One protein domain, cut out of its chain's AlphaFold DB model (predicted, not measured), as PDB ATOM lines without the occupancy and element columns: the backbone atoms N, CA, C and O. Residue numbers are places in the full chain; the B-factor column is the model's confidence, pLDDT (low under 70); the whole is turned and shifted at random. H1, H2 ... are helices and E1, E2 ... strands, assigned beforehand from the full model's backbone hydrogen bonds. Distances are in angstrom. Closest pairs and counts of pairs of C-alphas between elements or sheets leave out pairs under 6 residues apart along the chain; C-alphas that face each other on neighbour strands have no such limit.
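What this domain is: This is residues 28 to 131 of the 149 residues of an uncharacterized protein of bioreactor metagenome (UniProt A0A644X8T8). Two lobes sit end to end along the longest axis: a strongly twisted, curled wall of five strands, and a small head in which helix H2 packs on the short hairpin E6 and E7. Strand E5 at the wall's edge runs on into E6 of the head, and helix H3 covers E1 and E5 on one face of the wall with its other end beside E7, while little H1 only grazes the wall. The printed part has 104 residues with three named helices and seven named strands, in the order E1 H1 E2 E3 E4 E5 E6 E7 H2 H3, a mixed class of helices and strands. The large sheet runs E4 E3 E2 E1 E5 and the small one E6 E7, both antiparallel. The whole is compact by its radius of gyration of the C-alphas, 14.9 A, yet elongated in outline, with spans of 44 by 27 by 26 A.

How they stand to each other: Start at E1, residues 28 to 31, an inner strand of the large sheet. Beside it is the edge strand E5, residues 78 to 83, antiparallel at 178 degrees, with N 30 and O 80 at 2.9 A. Its other neighbour is E2, residues 50 to 56, antiparallel at 111 degrees, with N 51 and O 29 at 2.8 A. The pairing of E2 is staggered: its residues 50 to 52 pair with E1, and its residues 52 to 56 with E3, residues 62 to 66. E2 and E3 form a hairpin, with N 54 and O 63 at 2.8 A. E3 and the other edge strand, E4, residues 69 to 73, form the next hairpin, with N 64 and O 71 at 2.8 A. E2, E3 and E4 are a meander, each strand the antiparallel neighbour of the one before. Look at residues 43 to 46 for H1, which only grazes the sheet; the closest C-alphas of E1 and H1 are those of Ile 31 and Trp 46, 6.5 A apart. E5 runs on into E6, residues 85 to 87, across a break of 1 residue, at 53 degrees. E6 and E7, residues 90 to 92, form a hairpin, with N 92 and O 85 at 2.8 A. The closest C-alphas of E7 and H2, residues 98 to 109, are those of Cys 92 and Gln 101, 6.5 A apart. H3, residues 117 to 130, is on the large sheet, in two layers, a helix on one face of a sheet, at a height over the sheet of 9.1 A. It lies over E1 and E5 and runs across the strands, at 71 degrees to E1 on the local plane; the closest C-alphas of E5 and H3 are those of Ile 81 and Leu 128, 5.6 A apart. The closest C-alphas of E7 and H3 are those of Ile 91 and Arg 120, 7.1 A apart. H2 and H3 are apart. Every O i to N i+4 pair is within hydrogen-bond range in H2 and H3; H1 is too short for such a pair.

Where its parts are: Find C-alpha 28 at (225.161, 188.730, 174.165), where E1 begins its 10.0 A. After H1, 5.5 A long, E2 covers 15.4 A, E3 12.7 A, E4 13.1 A and E5 13.5 A, while E6 has 6.5 A and E7 6.2 A. H2 begins at C-alpha 98, (219.508, 207.682, 173.689), and runs 16.4 A; H3 runs 19.9 A to C-alpha 130 at (223.572, 187.379, 186.153).

The domain as a whole: The two C-alphas farthest apart are those of Lys 38 and Lys 112, 44.9 A. The printed part has no cut, and the link from E1 to H1, 11 residues, is long. Mean pLDDT of the printed part is 90.5; look for values under 70 at residues 37 to 39 and residue 41.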
ATOM      1  N   PHE A  28     224.147 189.770 174.305       97.38
ATOM      2  CA  PHE A  28     225.161 188.730 174.165       97.38
ATOM      3  C   PHE A  28     224.633 187.434 174.761       97.38
ATOM      4  O   PHE A  28     223.860 187.455 175.722       97.38
ATOM      5  N   CYS A  29     225.075 186.310 174.210       97.00
ATOM      6  CA  CYS A  29     224.718 184.992 174.714       97.00
ATOM      7  C   CYS A  29     225.903 184.029 174.671       97.00
ATOM      8  O   CYS A  29     226.868 184.255 173.941       97.00
ATOM      9  N   THR A  30     225.804 182.939 175.426       96.88
ATOM     10  CA  THR A  30     226.745 181.814 175.380       96.88
ATOM     11  C   THR A  30     226.048 180.614 174.761       96.88
ATOM     12  O   THR A  30     224.992 180.202 175.245       96.88
ATOM     13  N   ILE A  31     226.638 180.058 173.707       94.56
ATOM     14  CA  ILE A  31     226.132 178.846 173.057       94.56
ATOM     15  C   ILE A  31     226.583 177.611 173.843       94.56
ATOM     16  O   ILE A  31     227.706 177.561 174.351       94.56
ATOM     17  N   SER A  32     225.707 176.613 173.939       89.94
ATOM     18  CA  SER A  32     225.965 175.310 174.555       89.94
ATOM     19  C   SER A  32     227.221 174.641 173.986       89.94
ATOM     20  O   SER A  32     227.656 174.916 172.868       89.94
ATOM     21  N   THR A  33     227.828 173.741 174.757       84.25
ATOM     22  CA  THR A  33     228.944 172.895 174.296       84.25
ATOM     23  C   THR A  33     228.478 171.718 173.436       84.25
ATOM     24  O   THR A  33     229.297 171.081 172.774       84.25
ATOM     25  N   ALA A  34     227.172 171.452 173.397       80.00
ATOM     26  CA  ALA A  34     226.548 170.447 172.543       80.00
ATOM     27  C   ALA A  34     225.314 171.031 171.825       80.00
ATOM     28  O   ALA A  34     224.202 170.586 172.096       80.00
ATOM     29  N   PRO A  35     225.476 172.052 170.959       75.31
ATOM     30  CA  PRO A  35     224.353 172.624 170.237       75.31
ATOM     31  C   PRO A  35     223.894 171.646 169.154       75.31
ATOM     32  O   PRO A  35     224.718 171.129 168.392       75.31
ATOM     33  N   GLU A  36     222.588 171.420 169.055       71.00
ATOM     34  CA  GLU A  36     222.019 170.601 167.975       71.00
ATOM     35  C   GLU A  36     222.043 171.348 166.630       71.00
ATOM     36  O   GLU A  36     222.019 170.725 165.570       71.00
ATOM     37  N   GLY A  37     222.189 172.681 166.661       61.69
ATOM     38  CA  GLY A  37     222.728 173.455 165.539       61.69
ATOM     39  C   GLY A  37     221.845 173.463 164.293       61.69
ATOM     40  O   GLY A  37     222.357 173.490 163.176       61.69
ATOM     41  N   LYS A  38     220.520 173.465 164.481       62.97
ATOM     42  CA  LYS A  38     219.501 173.264 163.434       62.97
ATOM     43  C   LYS A  38     219.656 174.132 162.177       62.97
ATOM     44  O   LYS A  38     219.215 173.727 161.106       62.97
ATOM     45  N   TYR A  39     220.287 175.300 162.290       66.44
ATOM     46  CA  TYR A  39     220.440 176.261 161.195       66.44
ATOM     47  C   TYR A  39     221.887 176.746 161.013       66.44
ATOM     48  O   TYR A  39     222.113 177.865 160.548       66.44
ATOM     49  N   VAL A  40     222.882 175.941 161.407       70.94
ATOM     50  CA  VAL A  40     224.291 176.360 161.416       70.94
ATOM     51  C   VAL A  40     225.171 175.353 160.684       70.94
ATOM     52  O   VAL A  40     225.187 174.175 161.011       70.94
ATOM     53  N   ALA A  41     225.950 175.835 159.711       66.06
ATOM     54  CA  ALA A  41     226.789 174.987 158.858       66.06
ATOM     55  C   ALA A  41     227.977 174.322 159.587       66.06
ATOM     56  O   ALA A  41     228.544 173.361 159.080       66.06
ATOM     57  N   ASP A  42     228.373 174.845 160.749       81.62
ATOM     58  CA  ASP A  42     229.562 174.420 161.499       81.62
ATOM     59  C   ASP A  42     229.302 174.554 163.011       81.62
ATOM     60  O   ASP A  42     229.721 175.546 163.606       81.62
ATOM     61  N   PRO A  43     228.550 173.626 163.640       78.50
ATOM     62  CA  PRO A  43     228.192 173.713 165.059       78.50
ATOM     63  C   PRO A  43     229.408 173.712 165.992       78.50
ATOM     64  O   PRO A  43     229.390 174.386 167.023       78.50
ATOM     65  N   ASP A  44     230.480 173.008 165.619       84.62
ATOM     66  CA  ASP A  44     231.709 172.906 166.411       84.62
ATOM     67  C   ASP A  44     232.390 174.260 166.608       84.62
ATOM     68  O   ASP A  44     232.888 174.548 167.699       84.62
ATOM     69  N   PHE A  45     232.343 175.140 165.604       89.50
ATOM     70  CA  PHE A  45     232.877 176.493 165.731       89.50
ATOM     71  C   PHE A  45     232.199 177.321 166.826       89.50
ATOM     72  O   PHE A  45     232.834 178.236 167.350       89.50
ATOM     73  N   TRP A  46     230.943 177.048 167.176       90.81
ATOM     74  CA  TRP A  46     230.171 177.883 168.104       90.81
ATOM     75  C   TRP A  46     230.166 177.362 169.539       90.81
ATOM     76  O   TRP A  46     229.811 178.109 170.451       90.81
ATOM     77  N   LYS A  47     230.586 176.112 169.754       91.31
ATOM     78  CA  LYS A  47     230.535 175.435 171.054       91.31
ATOM     79  C   LYS A  47     231.184 176.258 172.164       91.31
ATOM     80  O   LYS A  47     232.370 176.584 172.098       91.31
ATOM     81  N   GLY A  48     230.403 176.576 173.199       91.31
ATOM     82  CA  GLY A  48     230.870 177.296 174.387       91.31
ATOM     83  C   GLY A  48     231.256 178.759 174.153       91.31
ATOM     84  O   GLY A  48     231.787 179.392 175.066       91.31
ATOM     85  N   LYS A  49     231.037 179.313 172.954       94.12
ATOM     86  CA  LYS A  49     231.467 180.676 172.631       94.12
ATOM     87  C   LYS A  49     230.430 181.714 173.030       94.12
ATOM     88  O   LYS A  49     229.221 181.520 172.879       94.12
ATOM     89  N   THR A  50     230.932 182.863 173.469       96.38
ATOM     90  CA  THR A  50     230.130 184.069 173.651       96.38
ATOM     91  C   THR A  50     229.958 184.788 172.319       96.38
ATOM     92  O   THR A  50     230.936 185.112 171.646       96.38
ATOM     93  N   CYS A  51     228.711 185.051 171.946       94.94
ATOM     94  CA  CYS A  51     228.342 185.620 170.656       94.94
ATOM     95  C   CYS A  51     227.532 186.905 170.835       94.94
ATOM     96  O   CYS A  51     226.876 187.107 171.861       94.94
ATOM     97  N   ARG A  52     227.559 187.772 169.817       95.38
ATOM     98  CA  ARG A  52     226.664 188.934 169.747       95.38
ATOM     99  C   ARG A  52     225.295 188.461 169.298       95.38
ATOM    100  O   ARG A  52     225.211 187.750 168.303       95.38
ATOM    101  N   VAL A  53     224.248 188.869 169.995       95.44
ATOM    102  CA  VAL A  53     222.867 188.570 169.618       95.44
ATOM    103  C   VAL A  53     222.354 189.692 168.731       95.44
ATOM    104  O   VAL A  53     222.396 190.857 169.122       95.44
ATOM    105  N   VAL A  54     221.891 189.322 167.545       94.00
ATOM    106  CA  VAL A  54     221.329 190.222 166.536       94.00
ATOM    107  C   VAL A  54     219.812 190.285 166.654       94.00
ATOM    108  O   VAL A  54     219.240 191.364 166.553       94.00
ATOM    109  N   ASP A  55     219.178 189.144 166.922       92.25
ATOM    110  CA  ASP A  55     217.730 189.046 167.091       92.25
ATOM    111  C   ASP A  55     217.358 187.930 168.079       92.25
ATOM    112  O   ASP A  55     218.128 186.983 168.280       92.25
ATOM    113  N   ILE A  56     216.190 188.059 168.709       91.44
ATOM    114  CA  ILE A  56     215.613 187.075 169.632       91.44
ATOM    115  C   ILE A  56     214.135 186.914 169.292       91.44
ATOM    116  O   ILE A  56     213.355 187.861 169.416       91.44
ATOM    117  N   THR A  57     213.733 185.701 168.926       89.19
ATOM    118  CA  THR A  57     212.331 185.401 168.625       89.19
ATOM    119  C   THR A  57     211.487 185.351 169.902       89.19
ATOM    120  O   THR A  57     211.997 185.244 171.018       89.19
ATOM    121  N   ILE A  58     210.159 185.364 169.753       86.50
ATOM    122  CA  ILE A  58     209.224 185.190 170.882       86.50
ATOM    123  C   ILE A  58     209.443 183.838 171.586       86.50
ATOM    124  O   ILE A  58     209.263 183.741 172.797       86.50
ATOM    125  N   ALA A  59     209.866 182.808 170.843       85.88
ATOM    126  CA  ALA A  59     210.169 181.483 171.381       85.88
ATOM    127  C   ALA A  59     211.509 181.419 172.144       85.88
ATOM    128  O   ALA A  59     211.804 180.404 172.769       85.88
ATOM    129  N   GLY A  60     212.310 182.491 172.116       86.88
ATOM    130  CA  GLY A  60     213.628 182.546 172.748       86.88
ATOM    131  C   GLY A  60     214.770 182.034 171.868       86.88
ATOM    132  O   GLY A  60     215.903 181.969 172.341       86.88
ATOM    133  N   ASP A  61     214.496 181.698 170.606       90.56
ATOM    134  CA  ASP A  61     215.539 181.366 169.636       90.56
ATOM    135  C   ASP A  61     216.354 182.617 169.314       90.56
ATOM    136  O   ASP A  61     215.823 183.732 169.282       90.56
ATOM    137  N   VAL A  62     217.645 182.435 169.062       92.62
ATOM    138  CA  VAL A  62     218.586 183.543 168.897       92.62
ATOM    139  C   VAL A  62     219.233 183.515 167.526       92.62
ATOM    140  O   VAL A  62     219.708 182.478 167.060       92.62
ATOM    141  N   LEU A  63     219.311 184.686 166.901       92.94
ATOM    142  CA  LEU A  63     220.197 184.933 165.772       92.94
ATOM    143  C   LEU A  63     221.464 185.591 166.305       92.94
ATOM    144  O   LEU A  63     221.401 186.641 166.946       92.94
ATOM    145  N   VAL A  64     222.618 184.986 166.047       92.81
ATOM    146  CA  VAL A  64     223.897 185.435 166.599       92.81
ATOM    147  C   VAL A  64     224.932 185.702 165.521       92.81
ATOM    148  O   VAL A  64     224.922 185.103 164.447       92.81
ATOM    149  N   LYS A  65     225.873 186.583 165.849       91.94
ATOM    150  CA  LYS A  65     227.053 186.894 165.053       91.94
ATOM    151  C   LYS A  65     228.313 186.672 165.881       91.94
ATOM    152  O   LYS A  65     228.436 187.173 167.002       91.94
ATOM    153  N   LEU A  66     229.274 185.981 165.285       91.25
ATOM    154  CA  LEU A  66     230.635 185.865 165.789       91.25
ATOM    155  C   LEU A  66     231.585 185.982 164.601       91.25
ATOM    156  O   LEU A  66     231.433 185.279 163.601       91.25
ATOM    157  N   ASP A  67     232.531 186.914 164.695       87.94
ATOM    158  CA  ASP A  67     233.379 187.320 163.575       87.94
ATOM    159  C   ASP A  67     232.531 187.692 162.339       87.94
ATOM    160  O   ASP A  67     231.633 188.540 162.423       87.94
ATOM    161  N   ASN A  68     232.788 187.038 161.204       86.38
ATOM    162  CA  ASN A  68     232.052 187.206 159.949       86.38
ATOM    163  C   ASN A  68     231.009 186.099 159.710       86.38
ATOM    164  O   ASN A  68     230.480 185.992 158.607       86.38
ATOM    165  N   LYS A  69     230.723 185.264 160.717       88.06
ATOM    166  CA  LYS A  69     229.733 184.186 160.631       88.06
ATOM    167  C   LYS A  69     228.443 184.579 161.355       88.06
ATOM    168  O   LYS A  69     228.471 185.282 162.368       88.06
ATOM    169  N   ILE A  70     227.320 184.092 160.836       89.50
ATOM    170  CA  ILE A  70     225.989 184.196 161.442       89.50
ATOM    171  C   ILE A  70     225.504 182.775 161.737       89.50
ATOM    172  O   ILE A  70     225.751 181.865 160.946       89.50
ATOM    173  N   GLY A  71     224.844 182.585 162.873       89.31
ATOM    174  CA  GLY A  71     224.210 181.322 163.245       89.31
ATOM    175  C   GLY A  71     222.859 181.575 163.897       89.31
ATOM    176  O   GLY A  71     222.676 182.600 164.550       89.31
ATOM    177  N   ALA A  72     221.918 180.653 163.719       90.88
ATOM    178  CA  ALA A  72     220.648 180.662 164.433       90.88
ATOM    179  C   ALA A  72     220.557 179.424 165.327       90.88
ATOM    180  O   ALA A  72     220.822 178.305 164.880       90.88
ATOM    181  N   PHE A  73     220.207 179.642 166.590       91.25
ATOM    182  CA  PHE A  73     220.184 178.618 167.629       91.25
ATOM    183  C   PHE A  73     218.834 178.613 168.330       91.25
ATOM    184  O   PHE A  73     218.266 179.673 168.594       91.25
ATOM    185  N   GLU A  74     218.333 177.417 168.635       92.00
ATOM    186  CA  GLU A  74     217.121 177.275 169.439       92.00
ATOM    187  C   GLU A  74     217.399 177.718 170.882       92.00
ATOM    188  O   GLU A  74     218.533 177.622 171.359       92.00
ATOM    189  N   ALA A  75     216.367 178.144 171.611       92.06
ATOM    190  CA  ALA A  75     216.509 178.583 173.005       92.06
ATOM    191  C   ALA A  75     217.262 177.567 173.896       92.06
ATOM    192  O   ALA A  75     218.049 177.950 174.758       92.06
ATOM    193  N   LYS A  76     217.064 176.261 173.660       92.06
ATOM    194  CA  LYS A  76     217.727 175.168 174.398       92.06
ATOM    195  C   LYS A  76     219.247 175.102 174.187       92.06
ATOM    196  O   LYS A  76     219.957 174.581 175.042       92.06
ATOM    197  N   ASP A  77     219.739 175.619 173.061       92.31
ATOM    198  CA  ASP A  77     221.165 175.652 172.723       92.31
ATOM    199  C   ASP A  77     221.860 176.886 173.330       92.31
ATOM    200  O   ASP A  77     223.072 177.053 173.177       92.31
ATOM    201  N   VAL A  78     221.121 177.754 174.031       93.56
ATOM    202  CA  VAL A  78     221.631 178.972 174.669       93.56
ATOM    203  C   VAL A  78     221.729 178.764 176.177       93.56
ATOM    204  O   VAL A  78     220.731 178.607 176.871       93.56
ATOM    205  N   VAL A  79     222.950 178.807 176.711       95.56
ATOM    206  CA  VAL A  79     223.215 178.594 178.146       95.56
ATOM    207  C   VAL A  79     222.821 179.815 178.972       95.56
ATOM    208  O   VAL A  79     222.275 179.704 180.066       95.56
ATOM    209  N   SER A  80     223.147 180.997 178.463       96.25
ATOM    210  CA  SER A  80     222.924 182.268 179.144       96.25
ATOM    211  C   SER A  80     222.803 183.377 178.118       96.25
ATOM    212  O   SER A  80     223.505 183.354 177.104       96.25
ATOM    213  N   ILE A  81     221.978 184.373 178.407       97.00
ATOM    214  CA  ILE A  81     221.766 185.538 177.555       97.00
ATOM    215  C   ILE A  81     221.480 186.762 178.420       97.00
ATOM    216  O   ILE A  81     220.858 186.649 179.474       97.00
ATOM    217  N   PHE A  82     221.914 187.935 177.970       97.06
ATOM    218  CA  PHE A  82     221.433 189.208 178.498       97.06
ATOM    219  C   PHE A  82     221.216 190.201 177.358       97.06
ATOM    220  O   PHE A  82     221.899 190.150 176.331       97.06
ATOM    221  N   ARG A  83     220.264 191.118 177.549       96.12
ATOM    222  CA  ARG A  83     219.993 192.210 176.608       96.12
ATOM    223  C   ARG A  83     220.815 193.444 176.946       96.12
ATOM    224  O   ARG A  83     221.034 193.749 178.119       96.12
ATOM    225  N   CYS A  84     221.235 194.164 175.918       95.06
ATOM    226  CA  CYS A  84     221.945 195.431 176.042       95.06
ATOM    227  C   CYS A  84     221.733 196.290 174.800       95.06
ATOM    228  O   CYS A  84     221.161 195.846 173.806       95.06
ATOM    229  N   GLN A  85     222.250 197.509 174.847       93.19
ATOM    230  CA  GLN A  85     222.391 198.365 173.677       93.19
ATOM    231  C   GLN A  85     223.860 198.693 173.450       93.19
ATOM    232  O   GLN A  85     224.651 198.748 174.391       93.19
ATOM    233  N   MET A  86     224.229 198.911 172.192       92.00
ATOM    234  CA  MET A  86     225.568 199.347 171.821       92.00
ATOM    235  C   MET A  86     225.530 200.823 171.433       92.00
ATOM    236  O   MET A  86     224.957 201.173 170.401       92.00
ATOM    237  N   PHE A  87     226.191 201.677 172.210       90.25
ATOM    238  CA  PHE A  87     226.406 203.075 171.847       90.25
ATOM    239  C   PHE A  87     227.880 203.287 171.518       90.25
ATOM    240  O   PHE A  87     228.743 203.148 172.387       90.25
ATOM    241  N   ALA A  88     228.186 203.572 170.247       87.50
ATOM    242  CA  ALA A  88     229.536 203.374 169.723       87.50
ATOM    243  C   ALA A  88     230.032 201.982 170.156       87.50
ATOM    244  O   ALA A  88     229.361 200.988 169.897       87.50
ATOM    245  N   ASP A  89     231.189 201.842 170.782       88.00
ATOM    246  CA  ASP A  89     231.769 200.577 171.250       88.00
ATOM    247  C   ASP A  89     231.475 200.211 172.711       88.00
ATOM    248  O   ASP A  89     231.952 199.165 173.165       88.00
ATOM    249  N   VAL A  90     230.651 201.013 173.386       93.19
ATOM    250  CA  VAL A  90     230.254 200.852 174.786       93.19
ATOM    251  C   VAL A  90     228.954 200.061 174.895       93.19
ATOM    252  O   VAL A  90     227.985 200.330 174.182       93.19
ATOM    253  N   ILE A  91     228.940 199.091 175.811       95.19
ATOM    254  CA  ILE A  91     227.729 198.364 176.197       95.19
ATOM    255  C   ILE A  91     226.957 199.208 177.210       95.19
ATOM    256  O   ILE A  91     227.485 199.558 178.264       95.19
ATOM    257  N   CYS A  92     225.706 199.490 176.885       94.62
ATOM    258  CA  CYS A  92     224.764 200.248 177.689       94.62
ATOM    259  C   CYS A  92     223.605 199.356 178.148       94.62
ATOM    260  O   CYS A  92     223.269 198.358 177.496       94.62
ATOM    261  N   SER A  93     222.943 199.760 179.236       93.56
ATOM    262  CA  SER A  93     221.679 199.151 179.662       93.56
ATOM    263  C   SER A  93     220.642 199.195 178.526       93.56
ATOM    264  O   SER A  93     220.577 200.188 177.799       93.56
ATOM    265  N   PRO A  94     219.814 198.148 178.350       92.69
ATOM    266  CA  PRO A  94     218.775 198.147 177.324       92.69
ATOM    267  C   PRO A  94     217.593 199.079 177.640       92.69
ATOM    268  O   PRO A  94     216.752 199.293 176.770       92.69
ATOM    269  N   GLU A  95     217.513 199.613 178.860       92.69
ATOM    270  CA  GLU A  95     216.366 200.393 179.350       92.69
ATOM    271  C   GLU A  95     216.584 201.911 179.283       92.69
ATOM    272  O   GLU A  95     215.659 202.679 179.540       92.69
ATOM    273  N   ILE A  96     217.796 202.365 178.951       90.06
ATOM    274  CA  ILE A  96     218.133 203.792 178.993       90.06
ATOM    275  C   ILE A  96     217.881 204.490 177.651       90.06
ATOM    276  O   ILE A  96     218.109 203.934 176.573       90.06
ATOM    277  N   SER A  97     217.432 205.745 177.718       92.19
ATOM    278  CA  SER A  97     217.168 206.561 176.531       92.19
ATOM    279  C   SER A  97     218.454 206.873 175.756       92.19
ATOM    280  O   SER A  97     219.554 206.805 176.300       92.19
ATOM    281  N   PHE A  98     218.341 207.282 174.488       89.25
ATOM    282  CA  PHE A  98     219.508 207.682 173.689       89.25
ATOM    283  C   PHE A  98     220.316 208.820 174.343       89.25
ATOM    284  O   PHE A  98     221.549 208.806 174.338       89.25
ATOM    285  N   SER A  99     219.630 209.794 174.948       92.06
ATOM    286  CA  SER A  99     220.272 210.888 175.683       92.06
ATOM    287  C   SER A  99     221.075 210.370 176.878       92.06
ATOM    288  O   SER A  99     222.212 210.795 177.089       92.06
ATOM    289  N   ASP A 100     220.528 209.405 177.618       93.31
ATOM    290  CA  ASP A 100     221.213 208.788 178.758       93.31
ATOM    291  C   ASP A 100     222.389 207.914 178.315       93.31
ATOM    292  O   ASP A 100     223.430 207.907 178.972       93.31
ATOM    293  N   GLN A 101     222.283 207.236 177.168       91.56
ATOM    294  CA  GLN A 101     223.401 206.495 176.570       91.56
ATOM    295  C   GLN A 101     224.569 207.418 176.237       91.56
ATOM    296  O   GLN A 101     225.717 207.089 176.530       91.56
ATOM    297  N   MET A 102     224.291 208.595 175.674       92.62
ATOM    298  CA  MET A 102     225.316 209.601 175.389       92.62
ATOM    299  C   MET A 102     225.998 210.088 176.678       92.62
ATOM    300  O   MET A 102     227.222 210.244 176.714       92.62
ATOM    301  N   LEU A 103     225.229 210.330 177.745       93.88
ATOM    302  CA  LEU A 103     225.778 210.722 179.048       93.88
ATOM    303  C   LEU A 103     226.633 209.607 179.658       93.88
ATOM    304  O   LEU A 103     227.746 209.872 180.122       93.88
ATOM    305  N   TYR A 104     226.153 208.365 179.604       93.31
ATOM    306  CA  TYR A 104     226.884 207.187 180.057       93.31
ATOM    307  C   TYR A 104     228.197 207.009 179.285       93.31
ATOM    308  O   TYR A 104     229.257 206.880 179.901       93.31
ATOM    309  N   TYR A 105     228.157 207.110 177.954       93.50
ATOM    310  CA  TYR A 105     229.335 207.065 177.088       93.50
ATOM    311  C   TYR A 105     230.372 208.128 177.477       93.50
ATOM    312  O   TYR A 105     231.546 207.824 177.681       93.50
ATOM    313  N   LYS A 106     229.955 209.385 177.666       92.81
ATOM    314  CA  LYS A 106     230.875 210.447 178.110       92.81
ATOM    315  C   LYS A 106     231.494 210.129 179.471       92.81
ATOM    316  O   LYS A 106     232.697 210.311 179.657       92.81
ATOM    317  N   LYS A 107     230.694 209.637 180.421       92.62
ATOM    318  CA  LYS A 107     231.165 209.287 181.767       92.62
ATOM    319  C   LYS A 107     232.179 208.144 181.733       92.62
ATOM    320  O   LYS A 107     233.209 208.232 182.398       92.62
ATOM    321  N   ILE A 108     231.905 207.090 180.966       92.69
ATOM    322  CA  ILE A 108     232.764 205.905 180.917       92.69
ATOM    323  C   ILE A 108     234.077 206.182 180.180       92.69
ATOM    324  O   ILE A 108     235.133 205.743 180.630       92.69
ATOM    325  N   MET A 109     234.041 206.983 179.113       91.94
ATOM    326  CA  MET A 109     235.243 207.375 178.373       91.94
ATOM    327  C   MET A 109     236.157 208.295 179.190       91.94
ATOM    328  O   MET A 109     237.375 208.206 179.067       91.94
ATOM    329  N   ASN A 110     235.588 209.122 180.074       90.88
ATOM    330  CA  ASN A 110     236.344 210.002 180.971       90.88
ATOM    331  C   ASN A 110     236.886 209.298 182.230       90.88
ATOM    332  O   ASN A 110     237.594 209.918 183.025       90.88
ATOM    333  N   ARG A 111     236.571 208.015 182.449       90.19
ATOM    334  CA  ARG A 111     237.165 207.233 183.542       90.19
ATOM    335  C   ARG A 111     238.679 207.115 183.329       90.19
ATOM    336  O   ARG A 111     239.157 206.966 182.207       90.19
ATOM    337  N   LYS A 112     239.454 207.077 184.418       84.62
ATOM    338  CA  LYS A 112     240.882 206.728 184.358       84.62
ATOM    339  C   LYS A 112     241.057 205.324 183.753       84.62
ATOM    340  O   LYS A 112     240.621 204.339 184.345       84.62
ATOM    341  N   GLY A 113     241.687 205.250 182.580       85.50
ATOM    342  CA  GLY A 113     241.837 204.018 181.790       85.50
ATOM    343  C   GLY A 113     240.757 203.791 180.719       85.50
ATOM    344  O   GLY A 113     240.893 202.853 179.936       85.50
ATOM    345  N   GLY A 114     239.734 204.653 180.659       89.50
ATOM    346  CA  GLY A 114     238.686 204.665 179.635       89.50
ATOM    347  C   GLY A 114     237.823 203.402 179.588       89.50
ATOM    348  O   GLY A 114     237.670 202.689 180.584       89.50
ATOM    349  N   TYR A 115     237.278 203.127 178.400       93.12
ATOM    350  CA  TYR A 115     236.563 201.896 178.068       93.12
ATOM    351  C   TYR A 115     237.391 201.060 177.088       93.12
ATOM    352  O   TYR A 115     237.579 201.444 175.938       93.12
ATOM    353  N   ASN A 116     237.925 199.930 177.546       92.50
ATOM    354  CA  ASN A 116     238.785 199.054 176.746       92.50
ATOM    355  C   ASN A 116     238.173 197.652 176.588       92.50
ATOM    356  O   ASN A 116     237.141 197.337 177.183       92.50
ATOM    357  N   SER A 117     238.805 196.805 175.766       92.44
ATOM    358  CA  SER A 117     238.325 195.443 175.499       92.44
ATOM    359  C   SER A 117     238.182 194.609 176.768       92.44
ATOM    360  O   SER A 117     237.153 193.972 176.937       92.44
ATOM    361  N   LEU A 118     239.147 194.687 177.688       93.25
ATOM    362  CA  LEU A 118     239.097 193.951 178.951       93.25
ATOM    363  C   LEU A 118     237.870 194.342 179.784       93.25
ATOM    364  O   LEU A 118     237.159 193.473 180.279       93.25
ATOM    365  N   LEU A 119     237.591 195.643 179.914       94.56
ATOM    366  CA  LEU A 119     236.426 196.122 180.661       94.56
ATOM    367  C   LEU A 119     235.115 195.655 180.021       94.56
ATOM    368  O   LEU A 119     234.196 195.228 180.718       94.56
ATOM    369  N   ARG A 120     235.042 195.704 178.690       95.44
ATOM    370  CA  ARG A 120     233.898 195.195 177.933       95.44
ATOM    371  C   ARG A 120     233.692 193.698 178.163       95.44
ATOM    372  O   ARG A 120     232.570 193.291 178.451       95.44
ATOM    373  N   ASP A 121     234.754 192.903 178.095       95.50
ATOM    374  CA  ASP A 121     234.688 191.453 178.300       95.50
ATOM    375  C   ASP A 121     234.268 191.112 179.740       95.50
ATOM    376  O   ASP A 121     233.486 190.183 179.957       95.50
ATOM    377  N   MET A 122     234.695 191.909 180.728       96.06
ATOM    378  CA  MET A 122     234.222 191.794 182.113       96.06
ATOM    379  C   MET A 122     232.722 192.081 182.236       96.06
ATOM    380  O   MET A 122     232.012 191.300 182.872       96.06
ATOM    381  N   ILE A 123     232.228 193.164 181.624       96.94
ATOM    382  CA  ILE A 123     230.796 193.509 181.635       96.94
ATOM    383  C   ILE A 123     229.985 192.377 181.010       96.94
ATOM    384  O   ILE A 123     229.010 191.930 181.612       96.94
ATOM    385  N   ILE A 124     230.406 191.868 179.849       97.56
ATOM    386  CA  ILE A 124     229.754 190.734 179.181       97.56
ATOM    387  C   ILE A 124     229.727 189.514 180.106       97.56
ATOM    388  O   ILE A 124     228.666 188.935 180.322       97.56
ATOM    389  N   SER A 125     230.866 189.151 180.698       96.69
ATOM    390  CA  SER A 125     230.982 187.958 181.545       96.69
ATOM    391  C   SER A 125     230.090 188.031 182.784       96.69
ATOM    392  O   SER A 125     229.357 187.086 183.083       96.69
ATOM    393  N   VAL A 126     230.114 189.160 183.499       97.31
ATOM    394  CA  VAL A 126     229.280 189.357 184.694       97.31
ATOM    395  C   VAL A 126     227.801 189.405 184.310       97.31
ATOM    396  O   VAL A 126     226.971 188.799 184.987       97.31
ATOM    397  N   SER A 127     227.468 190.061 183.197       98.12
ATOM    398  CA  SER A 127     226.083 190.187 182.741       98.12
ATOM    399  C   SER A 127     225.489 188.850 182.295       98.12
ATOM    400  O   SER A 127     224.349 188.547 182.638       98.12
ATOM    401  N   LEU A 128     226.266 188.011 181.597       97.75
ATOM    402  CA  LEU A 128     225.860 186.646 181.240       97.75
ATOM    403  C   LEU A 128     225.617 185.793 182.483       97.75
ATOM    404  O   LEU A 128     224.603 185.106 182.561       97.75
ATOM    405  N   ARG A 129     226.511 185.876 183.476       96.50
ATOM    406  CA  ARG A 129     226.362 185.151 184.745       96.50
ATOM    407  C   ARG A 129     225.097 185.559 185.504       96.50
ATOM    408  O   ARG A 129     224.470 184.710 186.129       96.50
ATOM    409  N   ASN A 130     224.738 186.839 185.455       96.38
ATOM    410  CA  ASN A 130     223.572 187.379 186.153       96.38
ATOM    411  C   ASN A 130     222.272 187.309 185.330       96.38
ATOM    412  O   ASN A 130     221.207 187.601 185.869       96.38
ATOM    413  N   GLY A 131     222.349 186.989 184.034       95.94
ATOM    414  CA  GLY A 131     221.215 187.028 183.100       95.94
ATOM    415  C   GLY A 131     220.693 188.437 182.781       95.94
ATOM    416  O   GLY A 131     219.625 188.584 182.190       95.94
TER     417      GLY A 131